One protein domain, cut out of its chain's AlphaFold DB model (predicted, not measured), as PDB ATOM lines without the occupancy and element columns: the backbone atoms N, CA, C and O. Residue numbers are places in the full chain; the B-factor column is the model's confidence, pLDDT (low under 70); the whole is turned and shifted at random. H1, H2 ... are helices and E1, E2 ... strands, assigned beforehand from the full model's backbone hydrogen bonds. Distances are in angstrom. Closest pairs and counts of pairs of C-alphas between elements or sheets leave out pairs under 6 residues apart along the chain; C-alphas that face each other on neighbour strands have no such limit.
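Overview. This is residues 5 to 97 of the 134 residues of an uncharacterized protein of Singulisphaera acidiphila (strain ATCC BAA-1392 / DSM 18658 / VKM B-2454 / MOB10) (UniProt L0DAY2). A small strand hairpin, E1 and E2, runs on almost directly into the long helix H5, and two pairs of helices lie on opposite sides of the place where E2 passes into H5. On one side H1 and H2 pack on the first residues of H5, 82 to 86; on the other side lie H3, beside E2, and H4, while residues 44 to 49 of the loop between H3 and H4 stick out. The 93 printed residues hold five named helices and two named strands, in the order H1, H2, H3, H4, E1, E2, H5; the sheet is E1 - E2, antiparallel, and the class is mostly helix. The whole is compact, with a radius of gyration of the C-alphas of 13.2 A, and it spans 38 by 33 by 26 A.

Arrangement. E1, residues 72 to 74, and E2, residues 77 to 80, form an antiparallel hairpin with 143 degrees between their directions. N 72 and O 79 are 2.9 A apart and N 79 and O 72 are 2.8 A apart, both within hydrogen-bond range. Residues 33 to 34 pair with residues 79 to 80 of E2, antiparallel. For H3, residues 35 to 41, and E2, the closest C-alphas are those of Phe 35 and Cys 79, 5.7 A apart. H4, residues 54 to 61, is near E2. H3 and H4 are close but not clearly touching, with the closest C-alphas, of Phe 35 and Met 56, at 6.4 A, and a steep tilt of 63 degrees, opposite ways. H5, residues 82 to 96, touches H2, residues 26 to 30, with its residues 82 to 84 alone; the closest C-alphas are those of Val 29 and Leu 82, 5.1 A. H5 touches H1, residues 5 to 17, with its residues 82 to 86 alone, about perpendicular at 79 degrees; the closest C-alphas are those of Val 14 and Tyr 86, 6.4 A. H1 and H2 touch, the closest C-alphas being those of Val 11 and Ala 26, 5.8 A. H4 and H5 are apart, and so are H1 and H3. In H2, H4 and H5 every O i to N i+4 pair is within hydrogen-bond range; in H1 it is 8 of 9, and in H3 1 of 3, beside 3 of 4 O i to N i+3 pairs.

Along the chain. E1 begins at C-alpha 72, (179.303, 264.558, 164.446), and E2 is 10.2 A long. H5 is 20.9 A long and ends at C-alpha 96, (181.039, 238.884, 160.044). H1 begins at C-alpha 5, (201.956, 257.292, 154.098), and is 19.0 A long. H4 measures 10.4 A and H3 10.1 A.

Size, cuts and confidence. The C-alphas farthest apart, those of Leu 5 and Gly 47, are 38.2 A apart. The printed part has no cut. The link from H3 to H4 is long, with 12 residues. The mean pLDDT of the printed part is 89.2, and residues 5 to 9 are under 70.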
ATOM      1  N   LEU A   5     201.819 258.372 155.085       50.78
ATOM      2  CA  LEU A   5     201.956 257.292 154.098       50.78
ATOM      3  C   LEU A   5     200.837 256.242 154.181       50.78
ATOM      4  O   LEU A   5     200.432 255.728 153.133       50.78
ATOM      5  N   GLU A   6     200.309 255.965 155.376       57.16
ATOM      6  CA  GLU A   6     199.099 255.143 155.559       57.16
ATOM      7  C   GLU A   6     197.865 255.879 155.027       57.16
ATOM      8  O   GLU A   6     197.113 255.312 154.232       57.16
ATOM      9  N   ASP A   7     197.783 257.188 155.285       63.09
ATOM     10  CA  ASP A   7     196.716 258.076 154.805       63.09
ATOM     11  C   ASP A   7     196.544 258.019 153.269       63.09
ATOM     12  O   ASP A   7     195.436 257.947 152.740       63.09
ATOM     13  N   ARG A   8     197.639 257.932 152.497       62.06
ATOM     14  CA  ARG A   8     197.557 257.846 151.022       62.06
ATOM     15  C   ARG A   8     197.045 256.501 150.505       62.06
ATOM     16  O   ARG A   8     196.380 256.470 149.465       62.06
ATOM     17  N   ARG A   9     197.380 255.389 151.170       67.56
ATOM     18  CA  ARG A   9     196.924 254.049 150.757       67.56
ATOM     19  C   ARG A   9     195.452 253.858 151.091       67.56
ATOM     20  O   ARG A   9     194.698 253.426 150.220       67.56
ATOM     21  N   GLU A  10     195.050 254.265 152.291       74.00
ATOM     22  CA  GLU A  10     193.661 254.208 152.742       74.00
ATOM     23  C   GLU A  10     192.755 255.052 151.847       74.00
ATOM     24  O   GLU A  10     191.744 254.556 151.349       74.00
ATOM     25  N   VAL A  11     193.162 256.280 151.506       77.56
ATOM     26  CA  VAL A  11     192.415 257.138 150.571       77.56
ATOM     27  C   VAL A  11     192.216 256.457 149.214       77.56
ATOM     28  O   VAL A  11     191.116 256.490 148.662       77.56
ATOM     29  N   GLY A  12     193.238 255.774 148.686       80.25
ATOM     30  CA  GLY A  12     193.137 255.033 147.428       80.25
ATOM     31  C   GLY A  12     192.187 253.826 147.483       80.25
ATOM     32  O   GLY A  12     191.590 253.462 146.464       80.25
ATOM     33  N   GLU A  13     192.033 253.190 148.643       84.75
ATOM     34  CA  GLU A  13     191.035 252.137 148.863       84.75
ATOM     35  C   GLU A  13     189.632 252.715 148.992       84.75
ATOM     36  O   GLU A  13     188.710 252.214 148.348       84.75
ATOM     37  N   VAL A  14     189.474 253.813 149.734       82.38
ATOM     38  CA  VAL A  14     188.182 254.484 149.894       82.38
ATOM     39  C   VAL A  14     187.650 254.965 148.542       82.38
ATOM     40  O   VAL A  14     186.491 254.719 148.203       82.38
ATOM     41  N   ILE A  15     188.505 255.579 147.720       84.44
ATOM     42  CA  ILE A  15     188.153 256.018 146.360       84.44
ATOM     43  C   ILE A  15     187.643 254.844 145.522       84.44
ATOM     44  O   ILE A  15     186.600 254.959 144.877       84.44
ATOM     45  N   ARG A  16     188.333 253.698 145.567       85.81
ATOM     46  CA  ARG A  16     187.927 252.489 144.838       85.81
ATOM     47  C   ARG A  16     186.625 251.901 145.376       85.81
ATOM     48  O   ARG A  16     185.748 251.563 144.587       85.81
ATOM     49  N   ALA A  17     186.473 251.820 146.696       85.00
ATOM     50  CA  ALA A  17     185.302 251.245 147.352       85.00
ATOM     51  C   ALA A  17     184.011 252.024 147.051       85.00
ATOM     52  O   ALA A  17     182.952 251.419 146.882       85.00
ATOM     53  N   PHE A  18     184.097 253.354 146.953       85.38
ATOM     54  CA  PHE A  18     182.951 254.221 146.657       85.38
ATOM     55  C   PHE A  18     182.840 254.635 145.182       85.38
ATOM     56  O   PHE A  18     181.948 255.410 144.839       85.38
ATOM     57  N   GLY A  19     183.713 254.133 144.301       85.06
ATOM     58  CA  GLY A  19     183.693 254.461 142.870       85.06
ATOM     59  C   GLY A  19     183.906 255.952 142.584       85.06
ATOM     60  O   GLY A  19     183.293 256.504 141.670       85.06
ATOM     61  N   LEU A  20     184.721 256.620 143.401       85.88
ATOM     62  CA  LEU A  20     185.005 258.044 143.262       85.88
ATOM     63  C   LEU A  20     186.051 258.286 142.172       85.88
ATOM     64  O   LEU A  20     186.811 257.398 141.790       85.88
ATOM     65  N   SER A  21     186.105 259.526 141.686       86.75
ATOM     66  CA  SER A  21     187.138 259.942 140.740       86.75
ATOM     67  C   SER A  21     188.535 259.748 141.349       86.75
ATOM     68  O   SER A  21     188.724 260.085 142.521       86.75
ATOM     69  N   PRO A  22     189.542 259.295 140.580       79.31
ATOM     70  CA  PRO A  22     190.919 259.183 141.065       79.31
ATOM     71  C   PRO A  22     191.546 260.538 141.428       79.31
ATOM     72  O   PRO A  22     192.551 260.570 142.127       79.31
ATOM     73  N   ALA A  23     190.947 261.655 140.997       83.69
ATOM     74  CA  ALA A  23     191.354 263.003 141.402       83.69
ATOM     75  C   ALA A  23     190.877 263.392 142.818       83.69
ATOM     76  O   ALA A  23     191.206 264.474 143.297       83.69
ATOM     77  N   THR A  24     190.077 262.543 143.473       85.06
ATOM     78  CA  THR A  24     189.594 262.783 144.839       85.06
ATOM     79  C   THR A  24     190.779 262.833 145.800       85.06
ATOM     80  O   THR A  24     191.630 261.945 145.799       85.06
ATOM     81  N   THR A  25     190.837 263.871 146.627       87.12
ATOM     82  CA  THR A  25     191.946 264.083 147.566       87.12
ATOM     83  C   THR A  25     191.642 263.497 148.946       87.12
ATOM     84  O   THR A  25     190.484 263.255 149.290       87.12
ATOM     85  N   ALA A  26     192.665 263.334 149.792       82.75
ATOM     86  CA  ALA A  26     192.487 262.930 151.193       82.75
ATOM     87  C   ALA A  26     191.529 263.866 151.961       82.75
ATOM     88  O   ALA A  26     190.696 263.424 152.757       82.75
ATOM     89  N   ALA A  27     191.573 265.166 151.650       85.56
ATOM     90  CA  ALA A  27     190.674 266.164 152.222       85.56
ATOM     91  C   ALA A  27     189.200 265.926 151.843       85.56
ATOM     92  O   ALA A  27     188.302 266.205 152.634       85.56
ATOM     93  N   ASP A  28     188.924 265.393 150.652       86.25
ATOM     94  CA  ASP A  28     187.553 265.138 150.194       86.25
ATOM     95  C   ASP A  28     186.915 263.920 150.867       86.25
ATOM     96  O   ASP A  28     185.686 263.871 151.023       86.25
ATOM     97  N   VAL A  29     187.747 262.949 151.251       86.88
ATOM     98  CA  VAL A  29     187.342 261.707 151.920       86.88
ATOM     99  C   VAL A  29     187.095 261.938 153.414       86.88
ATOM    100  O   VAL A  29     186.139 261.396 153.978       86.88
ATOM    101  N   THR A  30     187.907 262.790 154.040       91.25
ATOM    102  CA  THR A  30     187.775 263.185 155.453       91.25
ATOM    103  C   THR A  30     186.724 264.274 155.682       91.25
ATOM    104  O   THR A  30     186.231 264.432 156.799       91.25
ATOM    105  N   ARG A  31     186.312 264.999 154.631       93.75
ATOM    106  CA  ARG A  31     185.263 266.023 154.710       93.75
ATOM    107  C   ARG A  31     183.951 265.445 155.250       93.75
ATOM    108  O   ARG A  31     183.387 264.506 154.687       93.75
ATOM    109  N   LEU A  32     183.423 266.080 156.296       95.12
ATOM    110  CA  LEU A  32     182.111 265.767 156.854       95.12
ATOM    111  C   LEU A  32     180.996 266.125 155.869       95.12
ATOM    112  O   LEU A  32     180.958 267.229 155.327       95.12
ATOM    113  N   ARG A  33     180.057 265.197 155.685       96.00
ATOM    114  CA  ARG A  33     178.860 265.374 154.860       96.00
ATOM    115  C   ARG A  33     177.612 264.915 155.618       96.00
ATOM    116  O   ARG A  33     177.699 263.971 156.412       96.00
ATOM    117  N   PRO A  34     176.441 265.525 155.376       97.06
ATOM    118  CA  PRO A  34     175.177 265.060 155.939       97.06
ATOM    119  C   PRO A  34     174.875 263.604 155.563       97.06
ATOM    120  O   PRO A  34     175.191 263.151 154.461       97.06
ATOM    121  N   PHE A  35     174.168 262.871 156.430       96.25
ATOM    122  CA  PHE A  35     173.794 261.474 156.142       96.25
ATOM    123  C   PHE A  35     173.020 261.305 154.830       96.25
ATOM    124  O   PHE A  35     173.200 260.306 154.136       96.25
ATOM    125  N   ALA A  36     172.182 262.281 154.477       94.50
ATOM    126  CA  ALA A  36     171.421 262.267 153.231       94.50
ATOM    127  C   ALA A  36     172.316 262.268 151.978       94.50
ATOM    128  O   ALA A  36     171.925 261.716 150.951       94.50
ATOM    129  N   GLU A  37     173.509 262.861 152.052       94.69
ATOM    130  CA  GLU A  37     174.483 262.848 150.958       94.69
ATOM    131  C   GLU A  37     175.272 261.545 150.929       94.69
ATOM    132  O   GLU A  37     175.372 260.913 149.880       94.69
ATOM    133  N   ILE A  38     175.764 261.100 152.088       94.88
ATOM    134  CA  ILE A  38     176.562 259.873 152.202       94.88
ATOM    135  C   ILE A  38     175.800 258.664 151.664       94.88
ATOM    136  O   ILE A  38     176.352 257.847 150.935       94.88
ATOM    137  N   VAL A  39     174.504 258.571 151.955       94.38
ATOM    138  CA  VAL A  39     173.655 257.462 151.505       94.38
ATOM    139  C   VAL A  39     173.585 257.337 149.983       94.38
ATOM    140  O   VAL A  39     173.429 256.226 149.483       94.38
ATOM    141  N   LYS A  40     173.739 258.440 149.243       92.12
ATOM    142  CA  LYS A  40     173.759 258.431 147.772       92.12
ATOM    143  C   LYS A  40     175.060 257.861 147.207       92.12
ATOM    144  O   LYS A  40     175.056 257.385 146.078       92.12
ATOM    145  N   LEU A  41     176.143 257.924 147.983       91.31
ATOM    146  CA  LEU A  41     177.462 257.400 147.623       91.31
ATOM    147  C   LEU A  41     177.610 255.917 147.984       91.31
ATOM    148  O   LEU A  41     178.521 255.252 147.504       91.31
ATOM    149  N   LEU A  42     176.722 255.384 148.830       90.62
ATOM    150  CA  LEU A  42     176.757 253.975 149.195       90.62
ATOM    151  C   LEU A  42     176.374 253.079 148.008       90.62
ATOM    152  O   LEU A  42     175.461 253.414 147.245       90.62
ATOM    153  N   PRO A  43     176.977 251.882 147.906       86.94
ATOM    154  CA  PRO A  43     176.554 250.897 146.926       86.94
ATOM    155  C   PRO A  43     175.081 250.527 147.127       86.94
ATOM    156  O   PRO A  43     174.570 250.423 148.254       86.94
ATOM    157  N   ARG A  44     174.390 250.314 146.004       88.31
ATOM    158  CA  ARG A  44     172.978 249.923 145.990       88.31
ATOM    159  C   ARG A  44     172.798 248.555 146.647       88.31
ATOM    160  O   ARG A  44     173.615 247.653 146.492       88.31
ATOM    161  N   GLY A  45     171.716 248.418 147.408       83.12
ATOM    162  CA  GLY A  45     171.364 247.180 148.091       83.12
ATOM    163  C   GLY A  45     170.729 246.142 147.162       83.12
ATOM    164  O   GLY A  45     170.659 246.307 145.942       83.12
ATOM    165  N   ARG A  46     170.202 245.068 147.764       84.56
ATOM    166  CA  ARG A  46     169.515 243.981 147.051       84.56
ATOM    167  C   ARG A  46     168.390 244.531 146.165       84.56
ATOM    168  O   ARG A  46     167.537 245.286 146.634       84.56
ATOM    169  N   GLY A  47     168.395 244.143 144.891       87.50
ATOM    170  CA  GLY A  47     167.436 244.632 143.896       87.50
ATOM    171  C   GLY A  47     167.696 246.065 143.418       87.50
ATOM    172  O   GLY A  47     166.773 246.718 142.948       87.50
ATOM    173  N   GLY A  48     168.917 246.588 143.588       88.38
ATOM    174  CA  GLY A  48     169.313 247.900 143.070       88.38
ATOM    175  C   GLY A  48     168.729 249.093 143.833       88.38
ATOM    176  O   GLY A  48     168.841 250.228 143.374       88.38
ATOM    177  N   ARG A  49     168.107 248.872 144.996       88.19
ATOM    178  CA  ARG A  49     167.501 249.949 145.789       88.19
ATOM    179  C   ARG A  49     168.562 250.740 146.551       88.19
ATOM    180  O   ARG A  49     169.476 250.160 147.139       88.19
ATOM    181  N   SER A  50     168.411 252.064 146.568       88.38
ATOM    182  CA  SER A  50     169.217 252.923 147.438       88.38
ATOM    183  C   SER A  50     168.899 252.644 148.907       88.38
ATOM    184  O   SER A  50     167.788 252.220 149.246       88.38
ATOM    185  N   ARG A  51     169.869 252.873 149.795       91.50
ATOM    186  CA  ARG A  51     169.603 252.800 151.234       91.50
ATOM    187  C   ARG A  51     168.783 254.013 151.665       91.50
ATOM    188  O   ARG A  51     168.853 255.077 151.066       91.50
ATOM    189  N   HIS A  52     167.993 253.848 152.719       93.56
ATOM    190  CA  HIS A  52     167.291 254.970 153.335       93.56
ATOM    191  C   HIS A  52     168.186 255.657 154.372       93.56
ATOM    192  O   HIS A  52     168.966 254.983 155.052       93.56
ATOM    193  N   VAL A  53     168.024 256.971 154.569       95.44
ATOM    194  CA  VAL A  53     168.802 257.748 155.556       95.44
ATOM    195  C   VAL A  53     168.691 257.192 156.980       95.44
ATOM    196  O   VAL A  53     169.664 257.196 157.732       95.44
ATOM    197  N   SER A  54     167.550 256.592 157.329       95.50
ATOM    198  CA  SER A  54     167.341 255.939 158.630       95.50
ATOM    199  C   SER A  54     168.339 254.814 158.925       95.50
ATOM    200  O   SER A  54     168.525 254.466 160.089       95.50
ATOM    201  N   VAL A  55     168.987 254.228 157.911       94.31
ATOM    202  CA  VAL A  55     170.046 253.227 158.117       94.31
ATOM    203  C   VAL A  55     171.266 253.857 158.792       94.31
ATOM    204  O   VAL A  55     171.797 253.269 159.730       94.31
ATOM    205  N   MET A  56     171.653 255.072 158.395       96.00
ATOM    206  CA  MET A  56     172.773 255.801 159.007       96.00
ATOM    207  C   MET A  56     172.465 256.163 160.461       96.00
ATOM    208  O   MET A  56     173.276 255.939 161.357       96.00
ATOM    209  N   HIS A  57     171.246 256.646 160.727       96.12
ATOM    210  CA  HIS A  57     170.800 256.902 162.100       96.12
ATOM    211  C   HIS A  57     170.836 255.631 162.953       96.12
ATOM    212  O   HIS A  57     171.312 255.658 164.083       96.12
ATOM    213  N   ARG A  58     170.415 254.490 162.403       95.31
ATOM    214  CA  ARG A  58     170.487 253.205 163.105       95.31
ATOM    215  C   ARG A  58     171.928 252.809 163.422       95.31
ATOM    216  O   ARG A  58     172.224 252.454 164.556       95.31
ATOM    217  N   TRP A  59     172.838 252.914 162.457       96.44
ATOM    218  CA  TRP A  59     174.249 252.578 162.670       96.44
ATOM    219  C   TRP A  59     174.950 253.479 163.681       96.44
ATOM    220  O   TRP A  59     175.830 253.010 164.393       96.44
ATOM    221  N   THR A  60     174.545 254.742 163.791       96.31
ATOM    222  CA  THR A  60     175.126 255.657 164.785       96.31
ATOM    223  C   THR A  60     174.522 255.482 166.177       96.31
ATOM    224  O   THR A  60     175.226 255.620 167.172       96.31
ATOM    225  N   LEU A  61     173.231 255.151 166.280       94.25
ATOM    226  CA  LEU A  61     172.551 254.985 167.570       94.25
ATOM    227  C   LEU A  61     172.759 253.585 168.159       94.25
ATOM    228  O   LEU A  61     173.315 253.432 169.250       94.25
ATOM    229  N   THR A  62     172.316 252.561 167.430       93.88
ATOM    230  CA  THR A  62     172.323 251.167 167.894       93.88
ATOM    231  C   THR A  62     173.532 250.394 167.389       93.88
ATOM    232  O   THR A  62     173.943 249.433 168.027       93.88
ATOM    233  N   GLY A  63     174.106 250.801 166.257       94.12
ATOM    234  CA  GLY A  63     175.159 250.038 165.596       94.12
ATOM    235  C   GLY A  63     174.640 248.822 164.828       94.12
ATOM    236  O   GLY A  63     173.432 248.636 164.641       94.12
ATOM    237  N   ARG A  64     175.580 248.012 164.341       93.88
ATOM    238  CA  ARG A  64     175.378 246.716 163.681       93.88
ATOM    239  C   ARG A  64     176.566 245.818 164.027       93.88
ATOM    240  O   ARG A  64     177.690 246.291 163.972       93.88
ATOM    241  N   LEU A  65     176.322 244.551 164.375       90.31
ATOM    242  CA  LEU A  65     177.378 243.609 164.798       90.31
ATOM    243  C   LEU A  65     178.304 244.207 165.883       90.31
ATOM    244  O   LEU A  65     179.520 244.110 165.794       90.31
ATOM    245  N   ASN A  66     177.723 244.896 166.875       91.00
ATOM    246  CA  ASN A  66     178.430 245.635 167.938       91.00
ATOM    247  C   ASN A  66     179.357 246.776 167.478       91.00
ATOM    248  O   ASN A  66     180.003 247.406 168.308       91.00
ATOM    249  N   GLN A  67     179.375 247.109 166.189       93.19
ATOM    250  CA  GLN A  67     180.096 248.257 165.652       93.19
ATOM    251  C   GLN A  67     179.142 249.440 165.498       93.19
ATOM    252  O   GLN A  67     178.010 249.278 165.032       93.19
ATOM    253  N   LYS A  68     179.584 250.644 165.865       96.00
ATOM    254  CA  LYS A  68     178.834 251.892 165.660       96.00
ATOM    255  C   LYS A  68     179.528 252.755 164.621       96.00
ATOM    256  O   LYS A  68     180.752 252.787 164.558       96.00
ATOM    257  N   LEU A  69     178.729 253.450 163.819       96.75
ATOM    258  CA  LEU A  69     179.243 254.429 162.870       96.75
ATOM    259  C   LEU A  69     179.591 255.728 163.602       96.75
ATOM    260  O   LEU A  69     178.802 256.220 164.413       96.75
ATOM    261  N   GLU A  70     180.744 256.297 163.273       96.75
ATOM    262  CA  GLU A  70     181.183 257.588 163.795       96.75
ATOM    263  C   GLU A  70     180.457 258.739 163.099       96.75
ATOM    264  O   GLU A  70     180.204 258.729 161.887       96.75
ATOM    265  N   SER A  71     180.055 259.732 163.888       96.88
ATOM    266  CA  SER A  71     179.312 260.888 163.394       96.88
ATOM    267  C   SER A  71     179.465 262.086 164.316       96.88
ATOM    268  O   SER A  71     179.642 261.929 165.523       96.88
ATOM    269  N   VAL A  72     179.316 263.275 163.741       96.56
ATOM    270  CA  VAL A  72     179.303 264.558 164.446       96.56
ATOM    271  C   VAL A  72     177.968 265.245 164.179       96.56
ATOM    272  O   VAL A  72     177.393 265.103 163.099       96.56
ATOM    273  N   GLN A  73     177.452 265.975 165.163       96.12
ATOM    274  CA  GLN A  73     176.245 266.781 165.010       96.12
ATOM    275  C   GLN A  73     176.618 268.260 164.898       96.12
ATOM    276  O   GLN A  73     177.231 268.811 165.808       96.12
ATOM    277  N   THR A  74     176.199 268.902 163.808       92.31
ATOM    278  CA  THR A  74     176.457 270.321 163.531       92.31
ATOM    279  C   THR A  74     175.141 270.995 163.171       92.31
ATOM    280  O   THR A  74     174.484 270.599 162.211       92.31
ATOM    281  N   GLY A  75     174.709 271.984 163.962       90.19
ATOM    282  CA  GLY A  75     173.473 272.733 163.686       90.19
ATOM    283  C   GLY A  75     172.209 271.863 163.612       90.19
ATOM    284  O   GLY A  75     171.336 272.113 162.791       90.19
ATOM    285  N   GLY A  76     172.129 270.793 164.412       93.12
ATOM    286  CA  GLY A  76     170.991 269.860 164.400       93.12
ATOM    287  C   GLY A  76     171.037 268.789 163.303       93.12
ATOM    288  O   GLY A  76     170.244 267.851 163.336       93.12
ATOM    289  N   ILE A  77     171.996 268.863 162.379       95.12
ATOM    290  CA  ILE A  77     172.196 267.871 161.320       95.12
ATOM    291  C   ILE A  77     173.314 266.918 161.740       95.12
ATOM    292  O   ILE A  77     174.354 267.345 162.239       95.12
ATOM    293  N   ARG A  78     173.113 265.610 161.540       96.62
ATOM    294  CA  ARG A  78     174.182 264.621 161.722       96.62
ATOM    295  C   ARG A  78     174.975 264.424 160.436       96.62
ATOM    296  O   ARG A  78     174.410 264.170 159.368       96.62
ATOM    297  N   CYS A  79     176.287 264.485 160.589       96.88
ATOM    298  CA  CYS A  79     177.270 264.384 159.528       96.88
ATOM    299  C   CYS A  79     178.265 263.253 159.820       96.88
ATOM    300  O   CYS A  79     178.514 262.904 160.974       96.88
ATOM    301  N   THR A  80     178.837 262.674 158.769       96.94
ATOM    302  CA  THR A  80     179.930 261.689 158.839       96.94
ATOM    303  C   THR A  80     180.861 261.875 157.637       96.94
ATOM    304  O   THR A  80     180.517 262.610 156.709       96.94
ATOM    305  N   SER A  81     182.039 261.262 157.658       95.25
ATOM    306  CA  SER A  81     183.003 261.283 156.550       95.25
ATOM    307  C   SER A  81     182.976 259.955 155.786       95.25
ATOM    308  O   SER A  81     182.458 258.951 156.274       95.25
ATOM    309  N   LEU A  82     183.530 259.931 154.573       93.81
ATOM    310  CA  LEU A  82     183.652 258.682 153.812       93.81
ATOM    311  C   LEU A  82     184.680 257.736 154.437       93.81
ATOM    312  O   LEU A  82     184.478 256.524 154.394       93.81
ATOM    313  N   LEU A  83     185.723 258.292 155.058       92.56
ATOM    314  CA  LEU A  83     186.723 257.525 155.799       92.56
ATOM    315  C   LEU A  83     186.076 256.724 156.936       92.56
ATOM    316  O   LEU A  83     186.181 255.503 156.971       92.56
ATOM    317  N   TRP A  84     185.293 257.384 157.792       94.56
ATOM    318  CA  TRP A  84     184.615 256.715 158.908       94.56
ATOM    319  C   TRP A  84     183.626 255.645 158.451       94.56
ATOM    320  O   TRP A  84     183.453 254.618 159.108       94.56
ATOM    321  N   VAL A  85     182.958 255.865 157.316       94.88
ATOM    322  CA  VAL A  85     182.061 254.863 156.727       94.88
ATOM    323  C   VAL A  85     182.852 253.661 156.211       94.88
ATOM    324  O   VAL A  85     182.413 252.526 156.407       94.88
ATOM    325  N   TYR A  86     184.002 253.891 155.575       93.94
ATOM    326  CA  TYR A  86     184.892 252.829 155.116       93.94
ATOM    327  C   TYR A  86     185.392 251.972 156.283       93.94
ATOM    328  O   TYR A  86     185.168 250.762 156.289       93.94
ATOM    329  N   GLU A  87     185.951 252.602 157.316       92.06
ATOM    330  CA  GLU A  87     186.412 251.929 158.534       92.06
ATOM    331  C   GLU A  87     185.280 251.160 159.223       92.06
ATOM    332  O   GLU A  87     185.459 250.040 159.700       92.06
ATOM    333  N   PHE A  88     184.078 251.739 159.276       94.50
ATOM    334  CA  PHE A  88     182.905 251.051 159.805       94.50
ATOM    335  C   PHE A  88     182.592 249.776 159.007       94.50
ATOM    336  O   PHE A  88     182.329 248.731 159.601       94.50
ATOM    337  N   PHE A  89     182.654 249.818 157.674       93.50
ATOM    338  CA  PHE A  89     182.436 248.633 156.839       93.50
ATOM    339  C   PHE A  89     183.557 247.602 156.940       93.50
ATOM    340  O   PHE A  89     183.256 246.406 156.943       93.50
ATOM    341  N   GLN A  90     184.811 248.026 157.083       93.00
ATOM    342  CA  GLN A  90     185.914 247.113 157.374       93.00
ATOM    343  C   GLN A  90     185.674 246.388 158.702       93.00
ATOM    344  O   GLN A  90     185.640 245.160 158.723       93.00
ATOM    345  N   ARG A  91     185.358 247.128 159.776       92.56
ATOM    346  CA  ARG A  91     185.010 246.556 161.089       92.56
ATOM    347  C   ARG A  91     183.835 245.578 161.010       92.56
ATOM    348  O   ARG A  91     183.876 244.524 161.641       92.56
ATOM    349  N   LEU A  92     182.796 245.893 160.229       92.75
ATOM    350  CA  LEU A  92     181.679 244.969 160.000       92.75
ATOM    351  C   LEU A  92     182.113 243.698 159.268       92.75
ATOM    352  O   LEU A  92     181.654 242.622 159.627       92.75
ATOM    353  N   THR A  93     182.965 243.826 158.253       91.06
ATOM    354  CA  THR A  93     183.440 242.688 157.457       91.06
ATOM    355  C   THR A  93     184.289 241.757 158.311       91.06
ATOM    356  O   THR A  93     184.087 240.547 158.279       91.06
ATOM    357  N   THR A  94     185.180 242.310 159.134       89.69
ATOM    358  CA  THR A  94     185.976 241.534 160.092       89.69
ATOM    359  C   THR A  94     185.097 240.837 161.131       89.69
ATOM    360  O   THR A  94     185.358 239.689 161.465       89.69
ATOM    361  N   ALA A  95     184.037 241.494 161.616       87.81
ATOM    362  CA  ALA A  95     183.122 240.915 162.604       87.81
ATOM    363  C   ALA A  95     182.179 239.836 162.035       87.81
ATOM    364  O   ALA A  95     181.672 239.015 162.796       87.81
ATOM    365  N   ASP A  96     181.901 239.861 160.727       86.38
ATOM    366  CA  ASP A  96     181.039 238.884 160.044       86.38
ATOM    367  C   ASP A  96     181.806 237.617 159.630       86.38
ATOM    368  O   ASP A  96     181.205 236.561 159.428       86.38
ATOM    369  N   GLN A  97     183.139 237.692 159.527       81.12
ATOM    370  CA  GLN A  97     183.952 236.505 159.288       81.12
ATOM    371  C   GLN A  97     183.880 235.576 160.508       81.12
ATOM    372  O   GLN A  97     184.159 236.015 161.625       81.12
TER     373      GLN A  97